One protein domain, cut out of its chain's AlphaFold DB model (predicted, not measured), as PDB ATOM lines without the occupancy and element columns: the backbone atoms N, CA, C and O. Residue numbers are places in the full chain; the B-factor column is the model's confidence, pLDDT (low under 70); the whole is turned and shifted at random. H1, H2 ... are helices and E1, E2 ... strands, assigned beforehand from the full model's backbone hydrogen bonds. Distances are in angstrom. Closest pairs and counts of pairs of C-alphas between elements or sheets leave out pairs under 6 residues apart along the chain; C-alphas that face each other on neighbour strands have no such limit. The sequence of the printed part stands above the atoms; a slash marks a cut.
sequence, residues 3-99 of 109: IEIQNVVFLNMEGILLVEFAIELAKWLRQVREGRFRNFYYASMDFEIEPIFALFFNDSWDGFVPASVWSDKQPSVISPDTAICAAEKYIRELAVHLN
ATOM      1  N   ILE A   3     169.932 122.809  39.806       78.06
ATOM      2  CA  ILE A   3     170.831 122.152  38.847       78.06
ATOM      3  C   ILE A   3     170.321 120.742  38.634       78.06
ATOM      4  O   ILE A   3     170.179 119.973  39.584       78.06
ATOM      5  N   GLU A   4     170.112 120.404  37.368       84.62
ATOM      6  CA  GLU A   4     169.727 119.072  36.937       84.62
ATOM      7  C   GLU A   4     170.784 118.498  36.001       84.62
ATOM      8  O   GLU A   4     171.153 119.112  34.998       84.62
ATOM      9  N   ILE A   5     171.254 117.297  36.324       81.31
ATOM     10  CA  ILE A   5     172.220 116.547  35.526       81.31
ATOM     11  C   ILE A   5     171.596 115.185  35.248       81.31
ATOM     12  O   ILE A   5     171.256 114.462  36.180       81.31
ATOM     13  N   GLN A   6     171.408 114.843  33.969       83.25
ATOM     14  CA  GLN A   6     170.793 113.571  33.552       83.25
ATOM     15  C   GLN A   6     169.449 113.281  34.261       83.25
ATOM     16  O   GLN A   6     169.190 112.161  34.698       83.25
ATOM     17  N   ASN A   7     168.583 114.296  34.380       81.75
ATOM     18  CA  ASN A   7     167.286 114.234  35.079       81.75
ATOM     19  C   ASN A   7     167.381 113.942  36.590       81.75
ATOM     20  O   ASN A   7     166.440 113.424  37.192       81.75
ATOM     21  N   VAL A   8     168.518 114.253  37.213       82.81
ATOM     22  CA  VAL A   8     168.721 114.177  38.663       82.81
ATOM     23  C   VAL A   8     168.995 115.576  39.194       82.81
ATOM     24  O   VAL A   8     169.850 116.279  38.657       82.81
ATOM     25  N   VAL A   9     168.273 115.976  40.241       85.31
ATOM     26  CA  VAL A   9     168.485 117.259  40.917       85.31
ATOM     27  C   VAL A   9     169.719 117.147  41.810       85.31
ATOM     28  O   VAL A   9     169.760 116.325  42.718       85.31
ATOM     29  N   PHE A  10     170.712 117.988  41.542       80.81
ATOM     30  CA  PHE A  10     171.954 118.102  42.314       80.81
ATOM     31  C   PHE A  10     172.074 119.442  43.049       80.81
ATOM     32  O   PHE A  10     173.066 119.695  43.717       80.81
ATOM     33  N   LEU A  11     171.099 120.335  42.904       79.81
ATOM     34  CA  LEU A  11     171.061 121.597  43.634       79.81
ATOM     35  C   LEU A  11     169.612 122.058  43.749       79.81
ATOM     36  O   LEU A  11     168.905 122.047  42.741       79.81
ATOM     37  N   ASN A  12     169.199 122.509  44.933       80.88
ATOM     38  CA  ASN A  12     167.943 123.232  45.125       80.88
ATOM     39  C   ASN A  12     168.111 124.301  46.218       80.88
ATOM     40  O   ASN A  12     168.128 123.978  47.401       80.88
ATOM     41  N   MET A  13     168.268 125.566  45.815       77.19
ATOM     42  CA  MET A  13     168.519 126.698  46.724       77.19
ATOM     43  C   MET A  13     167.602 127.900  46.436       77.19
ATOM     44  O   MET A  13     166.928 127.958  45.394       77.19
ATOM     45  N   GLU A  14     167.622 128.885  47.344       75.44
ATOM     46  CA  GLU A  14     166.837 130.127  47.292       75.44
ATOM     47  C   GLU A  14     167.672 131.372  47.667       75.44
ATOM     48  O   GLU A  14     168.643 131.293  48.419       75.44
ATOM     49  N   GLY A  15     167.283 132.547  47.154       72.75
ATOM     50  CA  GLY A  15     167.796 133.849  47.609       72.75
ATOM     51  C   GLY A  15     169.251 134.182  47.235       72.75
ATOM     52  O   GLY A  15     169.703 133.893  46.128       72.75
ATOM     53  N   ILE A  16     169.974 134.849  48.149       62.78
ATOM     54  CA  ILE A  16     171.348 135.366  47.943       62.78
ATOM     55  C   ILE A  16     172.363 134.260  47.622       62.78
ATOM     56  O   ILE A  16     173.273 134.462  46.817       62.78
ATOM     57  N   LEU A  17     172.124 133.067  48.164       78.12
ATOM     58  CA  LEU A  17     172.905 131.859  47.921       78.12
ATOM     59  C   LEU A  17     172.909 131.467  46.440       78.12
ATOM     60  O   LEU A  17     173.896 130.937  45.942       78.12
ATOM     61  N   LEU A  18     171.845 131.793  45.696       82.25
ATOM     62  CA  LEU A  18     171.786 131.546  44.256       82.25
ATOM     63  C   LEU A  18     172.801 132.380  43.480       82.25
ATOM     64  O   LEU A  18     173.405 131.875  42.531       82.25
ATOM     65  N   VAL A  19     172.971 133.641  43.882       86.81
ATOM     66  CA  VAL A  19     173.883 134.596  43.240       86.81
ATOM     67  C   VAL A  19     175.326 134.262  43.587       86.81
ATOM     68  O   VAL A  19     176.166 134.225  42.693       86.81
ATOM     69  N   GLU A  20     175.612 133.976  44.857       88.19
ATOM     70  CA  GLU A  20     176.946 133.558  45.295       88.19
ATOM     71  C   GLU A  20     177.388 132.281  44.575       88.19
ATOM     72  O   GLU A  20     178.450 132.246  43.949       88.19
ATOM     73  N   PHE A  21     176.525 131.266  44.569       90.69
ATOM     74  CA  PHE A  21     176.776 130.034  43.844       90.69
ATOM     75  C   PHE A  21     177.013 130.284  42.346       90.69
ATOM     76  O   PHE A  21     177.958 129.743  41.772       90.69
ATOM     77  N   ALA A  22     176.219 131.151  41.704       92.06
ATOM     78  CA  ALA A  22     176.421 131.513  40.299       92.06
ATOM     79  C   ALA A  22     177.776 132.195  40.044       92.06
ATOM     80  O   ALA A  22     178.392 131.952  39.004       92.06
ATOM     81  N   ILE A  23     178.253 133.028  40.975       92.88
ATOM     82  CA  ILE A  23     179.566 133.679  40.887       92.88
ATOM     83  C   ILE A  23     180.682 132.634  40.940       92.88
ATOM     84  O   ILE A  23     181.579 132.660  40.093       92.88
ATOM     85  N   GLU A  24     180.631 131.700  41.893       94.19
ATOM     86  CA  GLU A  24     181.629 130.629  41.992       94.19
ATOM     87  C   GLU A  24     181.600 129.715  40.764       94.19
ATOM     88  O   GLU A  24     182.645 129.385  40.192       94.19
ATOM     89  N   LEU A  25     180.405 129.382  40.277       93.50
ATOM     90  CA  LEU A  25     180.231 128.564  39.083       93.50
ATOM     91  C   LEU A  25     180.769 129.261  37.822       93.50
ATOM     92  O   LEU A  25     181.429 128.631  36.994       93.50
ATOM     93  N   ALA A  26     180.579 130.576  37.695       94.81
ATOM     94  CA  ALA A  26     181.144 131.369  36.604       94.81
ATOM     95  C   ALA A  26     182.683 131.424  36.655       94.81
ATOM     96  O   ALA A  26     183.343 131.339  35.611       94.81
ATOM     97  N   LYS A  27     183.279 131.527  37.854       94.38
ATOM     98  CA  LYS A  27     184.741 131.451  38.030       94.38
ATOM     99  C   LYS A  27     185.283 130.096  37.590       94.38
ATOM    100  O   LYS A  27     186.340 130.050  36.957       94.38
ATOM    101  N   TRP A  28     184.577 129.016  37.909       95.19
ATOM    102  CA  TRP A  28     184.938 127.672  37.472       95.19
ATOM    103  C   TRP A  28     184.814 127.509  35.954       95.19
ATOM    104  O   TRP A  28     185.785 127.106  35.317       95.19
ATOM    105  N   LEU A  29     183.703 127.941  35.348       93.88
ATOM    106  CA  LEU A  29     183.519 127.920  33.889       93.88
ATOM    107  C   LEU A  29     184.644 128.650  33.146       93.88
ATOM    108  O   LEU A  29     185.116 128.174  32.114       93.88
ATOM    109  N   ARG A  30     185.112 129.790  33.670       93.19
ATOM    110  CA  ARG A  30     186.259 130.502  33.090       93.19
ATOM    111  C   ARG A  30     187.523 129.640  33.091       93.19
ATOM    112  O   ARG A  30     188.205 129.580  32.076       93.19
ATOM    113  N   GLN A  31     187.814 128.949  34.195       90.25
ATOM    114  CA  GLN A  31     188.980 128.061  34.287       90.25
ATOM    115  C   GLN A  31     188.869 126.879  33.321       90.25
ATOM    116  O   GLN A  31     189.833 126.564  32.627       90.25
ATOM    117  N   VAL A  32     187.684 126.274  33.219       87.88
ATOM    118  CA  VAL A  32     187.424 125.172  32.286       87.88
ATOM    119  C   VAL A  32     187.645 125.614  30.836       87.88
ATOM    120  O   VAL A  32     188.324 124.925  30.082       87.88
ATOM    121  N   ARG A  33     187.167 126.808  30.456       83.25
ATOM    122  CA  ARG A  33     187.392 127.392  29.118       83.25
ATOM    123  C   ARG A  33     188.861 127.708  28.824       83.25
ATOM    124  O   ARG A  33     189.259 127.715  27.665       83.25
ATOM    125  N   GLU A  34     189.673 127.938  29.853       88.31
ATOM    126  CA  GLU A  34     191.133 128.078  29.749       88.31
ATOM    127  C   GLU A  34     191.857 126.713  29.676       88.31
ATOM    128  O   GLU A  34     193.084 126.661  29.764       88.31
ATOM    129  N   GLY A  35     191.119 125.602  29.550       80.75
ATOM    130  CA  GLY A  35     191.658 124.238  29.506       80.75
ATOM    131  C   GLY A  35     192.062 123.687  30.876       80.75
ATOM    132  O   GLY A  35     192.754 122.676  30.960       80.75
ATOM    133  N   ARG A  36     191.667 124.350  31.970       84.31
ATOM    134  CA  ARG A  36     191.969 123.923  33.342       84.31
ATOM    135  C   ARG A  36     190.762 123.192  33.922       84.31
ATOM    136  O   ARG A  36     189.958 123.785  34.640       84.31
ATOM    137  N   PHE A  37     190.657 121.898  33.634       78.88
ATOM    138  CA  PHE A  37     189.645 121.018  34.221       78.88
ATOM    139  C   PHE A  37     190.000 120.724  35.681       78.88
ATOM    140  O   PHE A  37     190.756 119.812  35.999       78.88
ATOM    141  N   ARG A  38     189.518 121.584  36.580       84.00
ATOM    142  CA  ARG A  38     189.702 121.455  38.029       84.00
ATOM    143  C   ARG A  38     188.387 121.107  38.698       84.00
ATOM    144  O   ARG A  38     187.313 121.428  38.183       84.00
ATOM    145  N   ASN A  39     188.498 120.510  39.878       92.81
ATOM    146  CA  ASN A  39     187.352 120.256  40.733       92.81
ATOM    147  C   ASN A  39     186.589 121.557  41.009       92.81
ATOM    148  O   ASN A  39     187.194 122.604  41.255       92.81
ATOM    149  N   PHE A  40     185.266 121.467  40.997       94.56
ATOM    150  CA  PHE A  40     184.381 122.473  41.561       94.56
ATOM    151  C   PHE A  40     183.941 122.010  42.948       94.56
ATOM    152  O   PHE A  40     183.580 120.846  43.110       94.56
ATOM    153  N   TYR A  41     183.944 122.906  43.929       93.88
ATOM    154  CA  TYR A  41     183.426 122.629  45.264       93.88
ATOM    155  C   TYR A  41     182.734 123.879  45.788       93.88
ATOM    156  O   TYR A  41     183.351 124.941  45.853       93.88
ATOM    157  N   TYR A  42     181.466 123.741  46.155       92.56
ATOM    158  CA  TYR A  42     180.694 124.788  46.793       92.56
ATOM    159  C   TYR A  42     180.076 124.276  48.090       92.56
ATOM    160  O   TYR A  42     179.432 123.223  48.133       92.56
ATOM    161  N   ALA A  43     180.271 125.074  49.130       89.69
ATOM    162  CA  ALA A  43     179.684 124.945  50.447       89.69
ATOM    163  C   ALA A  43     179.297 126.346  50.933       89.69
ATOM    164  O   ALA A  43     179.849 127.342  50.464       89.69
ATOM    165  N   SER A  44     178.352 126.418  51.862       82.19
ATOM    166  CA  SER A  44     177.944 127.652  52.523       82.19
ATOM    167  C   SER A  44     177.805 127.366  54.008       82.19
ATOM    168  O   SER A  44     177.353 126.289  54.388       82.19
ATOM    169  N   MET A  45     178.151 128.351  54.836       79.12
ATOM    170  CA  MET A  45     177.957 128.275  56.287       79.12
ATOM    171  C   MET A  45     176.483 128.111  56.680       79.12
ATOM    172  O   MET A  45     176.199 127.689  57.796       79.12
ATOM    173  N   ASP A  46     175.560 128.432  55.772       77.50
ATOM    174  CA  ASP A  46     174.122 128.295  55.996       77.50
ATOM    175  C   ASP A  46     173.649 126.830  55.978       77.50
ATOM    176  O   ASP A  46     172.510 126.549  56.351       77.50
ATOM    177  N   PHE A  47     174.503 125.888  55.562       77.44
ATOM    178  CA  PHE A  47     174.198 124.459  55.538       77.44
ATOM    179  C   PHE A  47     175.216 123.666  56.361       77.44
ATOM    180  O   PHE A  47     176.419 123.775  56.164       77.44
ATOM    181  N   GLU A  48     174.719 122.807  57.253       80.19
ATOM    182  CA  GLU A  48     175.568 121.940  58.089       80.19
ATOM    183  C   GLU A  48     176.139 120.733  57.326       80.19
ATOM    184  O   GLU A  48     177.066 120.076  57.798       80.19
ATOM    185  N   ILE A  49     175.569 120.414  56.161       80.88
ATOM    186  CA  ILE A  49     175.943 119.257  55.346       80.88
ATOM    187  C   ILE A  49     176.650 119.764  54.086       80.88
ATOM    188  O   ILE A  49     176.191 120.705  53.437       80.88
ATOM    189  N   GLU A  50     177.745 119.101  53.714       84.12
ATOM    190  CA  GLU A  50     178.577 119.446  52.563       84.12
ATOM    191  C   GLU A  50     178.919 118.217  51.695       84.12
ATOM    192  O   GLU A  50     178.921 117.090  52.201       84.12
ATOM    193  N   PRO A  51     179.270 118.410  50.405       88.88
ATOM    194  CA  PRO A  51     179.186 119.663  49.652       88.88
ATOM    195  C   PRO A  51     177.750 119.975  49.243       88.88
ATOM    196  O   PRO A  51     177.013 119.083  48.824       88.88
ATOM    197  N   ILE A  52     177.385 121.259  49.248       90.44
ATOM    198  CA  ILE A  52     176.131 121.720  48.637       90.44
ATOM    199  C   ILE A  52     176.094 121.269  47.171       90.44
ATOM    200  O   ILE A  52     175.125 120.652  46.724       90.44
ATOM    201  N   PHE A  53     177.186 121.521  46.443       91.88
ATOM    202  CA  PHE A  53     177.418 120.968  45.114       91.88
ATOM    203  C   PHE A  53     178.916 120.907  44.804       91.88
ATOM    204  O   PHE A  53     179.660 121.849  45.076       91.88
ATOM    205  N   ALA A  54     179.364 119.815  44.197       94.19
ATOM    206  CA  ALA A  54     180.732 119.632  43.743       94.19
ATOM    207  C   ALA A  54     180.777 118.872  42.412       94.19
ATOM    208  O   ALA A  54     179.900 118.065  42.104       94.19
ATOM    209  N   LEU A  55     181.832 119.117  41.637       94.38
ATOM    210  CA  LEU A  55     182.194 118.356  40.443       94.38
ATOM    211  C   LEU A  55     183.645 117.915  40.606       94.38
ATOM    212  O   LEU A  55     184.549 118.746  40.533       94.38
ATOM    213  N   PHE A  56     183.881 116.624  40.818       94.06
ATOM    214  CA  PHE A  56     185.233 116.080  40.926       94.06
ATOM    215  C   PHE A  56     185.699 115.573  39.568       94.06
ATOM    216  O   PHE A  56     185.076 114.677  39.003       94.06
ATOM    217  N   PHE A  57     186.768 116.149  39.029       92.69
ATOM    218  CA  PHE A  57     187.336 115.693  37.769       92.69
ATOM    219  C   PHE A  57     188.006 114.332  37.958       92.69
ATOM    220  O   PHE A  57     188.703 114.087  38.943       92.69
ATOM    221  N   ASN A  58     187.765 113.437  37.012       90.12
ATOM    222  CA  ASN A  58     188.294 112.093  36.977       90.12
ATOM    223  C   ASN A  58     189.125 111.919  35.706       90.12
ATOM    224  O   ASN A  58     188.576 111.692  34.628       90.12
ATOM    225  N   ASP A  59     190.448 111.963  35.862       86.50
ATOM    226  CA  ASP A  59     191.405 111.851  34.756       86.50
ATOM    227  C   ASP A  59     191.290 110.522  33.991       86.50
ATOM    228  O   ASP A  59     191.596 110.459  32.805       86.50
ATOM    229  N   SER A  60     190.838 109.445  34.648       89.31
ATOM    230  CA  SER A  60     190.726 108.124  34.006       89.31
ATOM    231  C   SER A  60     189.585 108.051  32.992       89.31
ATOM    232  O   SER A  60     189.610 107.202  32.105       89.31
ATOM    233  N   TRP A  61     188.582 108.919  33.138       86.31
ATOM    234  CA  TRP A  61     187.366 108.924  32.323       86.31
ATOM    235  C   TRP A  61     187.134 110.258  31.607       86.31
ATOM    236  O   TRP A  61     186.090 110.418  30.980       86.31
ATOM    237  N   ASP A  62     188.087 111.192  31.716       88.94
ATOM    238  CA  ASP A  62     188.033 112.546  31.152       88.94
ATOM    239  C   ASP A  62     186.685 113.238  31.413       88.94
ATOM    240  O   ASP A  62     185.993 113.709  30.512       88.94
ATOM    241  N   GLY A  63     186.245 113.216  32.674       92.12
ATOM    242  CA  GLY A  63     184.898 113.642  33.040       92.12
ATOM    243  C   GLY A  63     184.754 114.020  34.503       92.12
ATOM    244  O   GLY A  63     185.689 113.913  35.288       92.12
ATOM    245  N   PHE A  64     183.564 114.473  34.883       93.81
ATOM    246  CA  PHE A  64     183.259 114.906  36.242       93.81
ATOM    247  C   PHE A  64     182.364 113.907  36.966       93.81
ATOM    248  O   PHE A  64     181.452 113.335  36.384       93.81
ATOM    249  N   VAL A  65     182.586 113.738  38.262       94.00
ATOM    250  CA  VAL A  65     181.688 113.029  39.172       94.00
ATOM    251  C   VAL A  65     180.967 114.085  40.013       94.00
ATOM    252  O   VAL A  65     181.625 114.758  40.815       94.00
ATOM    253  N   PRO A  66     179.653 114.294  39.820       93.69
ATOM    254  CA  PRO A  66     178.901 115.253  40.615       93.69
ATOM    255  C   PRO A  66     178.674 114.735  42.039       93.69
ATOM    256  O   PRO A  66     178.460 113.548  42.251       93.69
ATOM    257  N   ALA A  67     178.677 115.627  43.021       91.88
ATOM    258  CA  ALA A  67     178.289 115.321  44.395       91.88
ATOM    259  C   ALA A  67     177.448 116.467  44.959       91.88
ATOM    260  O   ALA A  67     177.683 117.629  44.636       91.88
ATOM    261  N   SER A  68     176.453 116.146  45.780       90.25
ATOM    262  CA  SER A  68     175.590 117.131  46.428       90.25
ATOM    263  C   SER A  68     174.905 116.523  47.641       90.25
ATOM    264  O   SER A  68     174.520 115.355  47.602       90.25
ATOM    265  N   VAL A  69     174.653 117.346  48.657       86.62
ATOM    266  CA  VAL A  69     173.785 117.012  49.794       86.62
ATOM    267  C   VAL A  69     172.352 116.628  49.415       86.62
ATOM    268  O   VAL A  69     171.671 116.002  50.218       86.62
ATOM    269  N   TRP A  70     171.873 116.992  48.220       85.00
ATOM    270  CA  TRP A  70     170.504 116.698  47.773       85.00
ATOM    271  C   TRP A  70     170.389 115.476  46.856       85.00
ATOM    272  O   TRP A  70     169.289 115.165  46.403       85.00
ATOM    273  N   SER A  71     171.494 114.784  46.564       82.31
ATOM    274  CA  SER A  71     171.479 113.594  45.711       82.31
ATOM    275  C   SER A  71     172.000 112.367  46.452       82.31
ATOM    276  O   SER A  71     173.206 112.174  46.570       82.31
ATOM    277  N   ASP A  72     171.087 111.458  46.796       72.81
ATOM    278  CA  ASP A  72     171.418 110.132  47.340       72.81
ATOM    279  C   ASP A  72     171.870 109.124  46.263       72.81
ATOM    280  O   ASP A  72     172.218 107.978  46.561       72.81
ATOM    281  N   LYS A  73     171.829 109.504  44.978       72.69
ATOM    282  CA  LYS A  73     172.217 108.614  43.878       72.69
ATOM    283  C   LYS A  73     173.732 108.462  43.802       72.69
ATOM    284  O   LYS A  73     174.458 109.447  43.901       72.69
ATOM    285  N   GLN A  74     174.189 107.240  43.504       68.31
ATOM    286  CA  GLN A  74     175.567 107.014  43.070       68.31
ATOM    287  C   GLN A  74     175.830 107.842  41.804       68.31
ATOM    288  O   GLN A  74     175.175 107.607  40.784       68.31
ATOM    289  N   PRO A  75     176.749 108.816  41.857       74.00
ATOM    290  CA  PRO A  75     176.979 109.692  40.726       74.00
ATOM    291  C   PRO A  75     177.736 108.948  39.628       74.00
ATOM    292  O   PRO A  75     178.817 108.403  39.850       74.00
ATOM    293  N   SER A  76     177.167 108.926  38.425       86.25
ATOM    294  CA  SER A  76     177.882 108.511  37.221       86.25
ATOM    295  C   SER A  76     178.811 109.623  36.744       86.25
ATOM    296  O   SER A  76     178.506 110.807  36.895       86.25
ATOM    297  N   VAL A  77     179.931 109.237  36.129       92.62
ATOM    298  CA  VAL A  77     180.802 110.188  35.433       92.62
ATOM    299  C   VAL A  77     180.006 110.858  34.310       92.62
ATOM    300  O   VAL A  77     179.328 110.185  33.530       92.62
ATOM    301  N   ILE A  78     180.094 112.181  34.226       93.31
ATOM    302  CA  ILE A  78     179.509 113.001  33.166       93.31
ATOM    303  C   ILE A  78     180.610 113.653  32.335       93.31
ATOM    304  O   ILE A  78     181.691 113.949  32.843       93.31
ATOM    305  N   SER A  79     180.331 113.911  31.057       93.00
ATOM    306  CA  SER A  79     181.289 114.608  30.197       93.00
ATOM    307  C   SER A  79     181.502 116.062  30.650       93.00
ATOM    308  O   SER A  79     180.582 116.667  31.222       93.00
ATOM    309  N   PRO A  80     182.665 116.666  30.344       91.56
ATOM    310  CA  PRO A  80     182.905 118.087  30.571       91.56
ATOM    311  C   PRO A  80     181.830 118.966  29.928       91.56
ATOM    312  O   PRO A  80     181.309 119.858  30.589       91.56
ATOM    313  N   ASP A  81     181.412 118.651  28.700       91.75
ATOM    314  CA  ASP A  81     180.338 119.370  28.005       91.75
ATOM    315  C   ASP A  81     179.019 119.335  28.783       91.75
ATOM    316  O   ASP A  81     178.346 120.355  28.909       91.75
ATOM    317  N   THR A  82     178.665 118.188  29.368       93.19
ATOM    318  CA  THR A  82     177.448 118.068  30.185       93.19
ATOM    319  C   THR A  82     177.532 118.966  31.418       93.19
ATOM    320  O   THR A  82     176.577 119.680  31.727       93.19
ATOM    321  N   ALA A  83     178.678 118.961  32.104       92.50
ATOM    322  CA  ALA A  83     178.907 119.799  33.277       92.50
ATOM    323  C   ALA A  83     178.865 121.299  32.926       92.50
ATOM    324  O   ALA A  83     178.214 122.082  33.619       92.50
ATOM    325  N   ILE A  84     179.501 121.689  31.817       93.12
ATOM    326  CA  ILE A  84     179.514 123.064  31.302       93.12
ATOM    327  C   ILE A  84     178.098 123.508  30.928       93.12
ATOM    328  O   ILE A  84     177.647 124.553  31.393       93.12
ATOM    329  N   CYS A  85     177.367 122.713  30.141       93.56
ATOM    330  CA  CYS A  85     176.006 123.045  29.727       93.56
ATOM    331  C   CYS A  85     175.063 123.202  30.926       93.56
ATOM    332  O   CYS A  85     174.273 124.147  30.951       93.56
ATOM    333  N   ALA A  86     175.153 122.322  31.927       92.94
ATOM    334  CA  ALA A  86     174.348 122.426  33.144       92.94
ATOM    335  C   ALA A  86     174.664 123.714  33.924       92.94
ATOM    336  O   ALA A  86     173.749 124.434  34.332       92.94
ATOM    337  N   ALA A  87     175.949 124.048  34.064       93.12
ATOM    338  CA  ALA A  87     176.390 125.260  34.742       93.12
ATOM    339  C   ALA A  87     175.951 126.545  34.017       93.12
ATOM    340  O   ALA A  87     175.432 127.477  34.636       93.12
ATOM    341  N   GLU A  88     176.102 126.594  32.694       94.12
ATOM    342  CA  GLU A  88     175.659 127.724  31.873       94.12
ATOM    343  C   GLU A  88     174.139 127.889  31.879       94.12
ATOM    344  O   GLU A  88     173.639 129.017  31.916       94.12
ATOM    345  N   LYS A  89     173.397 126.776  31.841       93.56
ATOM    346  CA  LYS A  89     171.936 126.779  31.941       93.56
ATOM    347  C   LYS A  89     171.494 127.405  33.263       93.56
ATOM    348  O   LYS A  89     170.704 128.343  33.231       93.56
ATOM    349  N   TYR A  90     172.068 126.966  34.384       92.50
ATOM    350  CA  TYR A  90     171.756 127.512  35.704       92.50
ATOM    351  C   TYR A  90     171.984 129.032  35.778       92.50
ATOM    352  O   TYR A  90     171.092 129.777  36.185       92.50
ATOM    353  N   ILE A  91     173.151 129.520  35.331       93.06
ATOM    354  CA  ILE A  91     173.474 130.960  35.350       93.06
ATOM    355  C   ILE A  91     172.489 131.755  34.482       93.06
ATOM    356  O   ILE A  91     172.029 132.826  34.881       93.06
ATOM    357  N   ARG A  92     172.150 131.235  33.297       92.44
ATOM    358  CA  ARG A  92     171.208 131.873  32.369       92.44
ATOM    359  C   ARG A  92     169.809 131.974  32.964       92.44
ATOM    360  O   ARG A  92     169.203 133.041  32.910       92.44
ATOM    361  N   GLU A  93     169.302 130.883  33.524       90.88
ATOM    362  CA  GLU A  93     167.989 130.856  34.167       90.88
ATOM    363  C   GLU A  93     167.952 131.800  35.371       90.88
ATOM    364  O   GLU A  93     166.960 132.500  35.570       90.88
ATOM    365  N   LEU A  94     169.053 131.899  36.128       90.19
ATOM    366  CA  LEU A  94     169.120 132.799  37.275       90.19
ATOM    367  C   LEU A  94     169.097 134.260  36.822       90.19
ATOM    368  O   LEU A  94     168.371 135.067  37.395       90.19
ATOM    369  N   ALA A  95     169.843 134.597  35.769       88.88
ATOM    370  CA  ALA A  95     169.840 135.939  35.198       88.88
ATOM    371  C   ALA A  95     168.440 136.353  34.709       88.88
ATOM    372  O   ALA A  95     168.012 137.479  34.958       88.88
ATOM    373  N   VAL A  96     167.711 135.433  34.064       88.56
ATOM    374  CA  VAL A  96     166.313 135.650  33.656       88.56
ATOM    375  C   VAL A  96     165.410 135.859  34.871       88.56
ATOM    376  O   VAL A  96     164.601 136.784  34.876       88.56
ATOM    377  N   HIS A  97     165.559 135.036  35.909       86.75
ATOM    378  CA  HIS A  97     164.748 135.128  37.122       86.75
ATOM    379  C   HIS A  97     164.969 136.443  37.891       86.75
ATOM    380  O   HIS A  97     164.015 137.024  38.399       86.75
ATOM    381  N   LEU A  98     166.212 136.934  37.951       85.06
ATOM    382  CA  LEU A  98     166.565 138.180  38.642       85.06
ATOM    383  C   LEU A  98     166.202 139.444  37.850       85.06
ATOM    384  O   LEU A  98     166.048 140.508  38.446       85.06
ATOM    385  N   ASN A  99     166.070 139.351  36.523       81.56
ATOM    386  CA  ASN A  99     165.677 140.471  35.671       81.56
ATOM    387  C   ASN A  99     164.575 140.074  34.668       81.56
ATOM    388  O   ASN A  99     164.837 139.965  33.464       81.56
TER     389      ASN A  99
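What this domain is: This is residues 3 to 99 of the 109 residues of an uncharacterized protein of Bradymonadaceae bacterium (UniProt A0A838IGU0). A small sheet of three strands, E3 E4 E5, and a separate hairpin of two short strands, E1 and E2, lie along one side of a pair of helices, H1 and H2, which pack together and run opposite ways. H1 comes near the sheet at E3, while H2 comes near E5 with its first residues and the hairpin at E1 farther along. The 97 printed residues hold two named helices and five named strands, in the order E1 E2 H1 E3 E4 E5 H2; both sheets are antiparallel, and the class is mixed, helices and strands. The whole is compact, with a radius of gyration of the C-alphas of 12.8 A, and rounded, with spans of 38 by 29 by 25 A.

Where its parts are: In the larger sheet, E3 is residues 40 to 42, 6.8 A from first to last C-alpha, E4 is residues 53 to 58, 16.2 A, and E5 is residues 63 to 67, 13.2 A. E1, residues 3 to 5, is 6.7 A long and begins at C-alpha 3 at (170.831, 122.152, 38.847); E2, residues 8 to 12, is 11.2 A long. H1, residues 16 to 33, measures 26.0 A and begins at C-alpha 16 at (171.348, 135.366, 47.943). H2, residues 80 to 98, measures 27.1 A and ends at C-alpha 98 at (166.565, 138.180, 38.642).

How they stand to each other: E3, E4 and E5 form a meander, each strand the antiparallel neighbour of the one before, with E3 and E5 as edge strands. E3 and E4 are a hairpin at 160 degrees, with N 42 and O 53 within hydrogen-bond range at 2.8 A. E4 and E5 are a hairpin at 149 degrees, with N 58 and O 63 at 2.7 A. H1 only grazes this sheet, with residues 20 to 29; its closest C-alphas to E3 are those of Trp 28 and Phe 40, 6.6 A apart. H2 also only grazes it, with residues 80 to 83; the closest C-alphas of E5 and H2 are those of Gly 63 and Pro 80, 5.5 A apart. H1 and H2 touch, closest at the C-alphas of Ala 22 and Ile 91, 5.8 A apart; they run opposite ways at a tilt of 37 degrees, only just steep. E1 and E2 are an antiparallel hairpin, with N 10 and O 3 at 2.8 A. The closest C-alphas of E1 and H2 are those of Ile 3 and Tyr 90, 6.3 A apart, while E2 and H2 are apart. In H1 and H2 every O i to N i+4 pair is within hydrogen-bond range.

The domain as a whole: The two C-alphas farthest apart, those of Ser 60 and Asn 99, are 40.9 A from each other. The printed part has no cut. The link from E5 to H2, residues 68 to 79, is long. The mean pLDDT of the printed part is 87.1, and residues 16 and 74 are under 70.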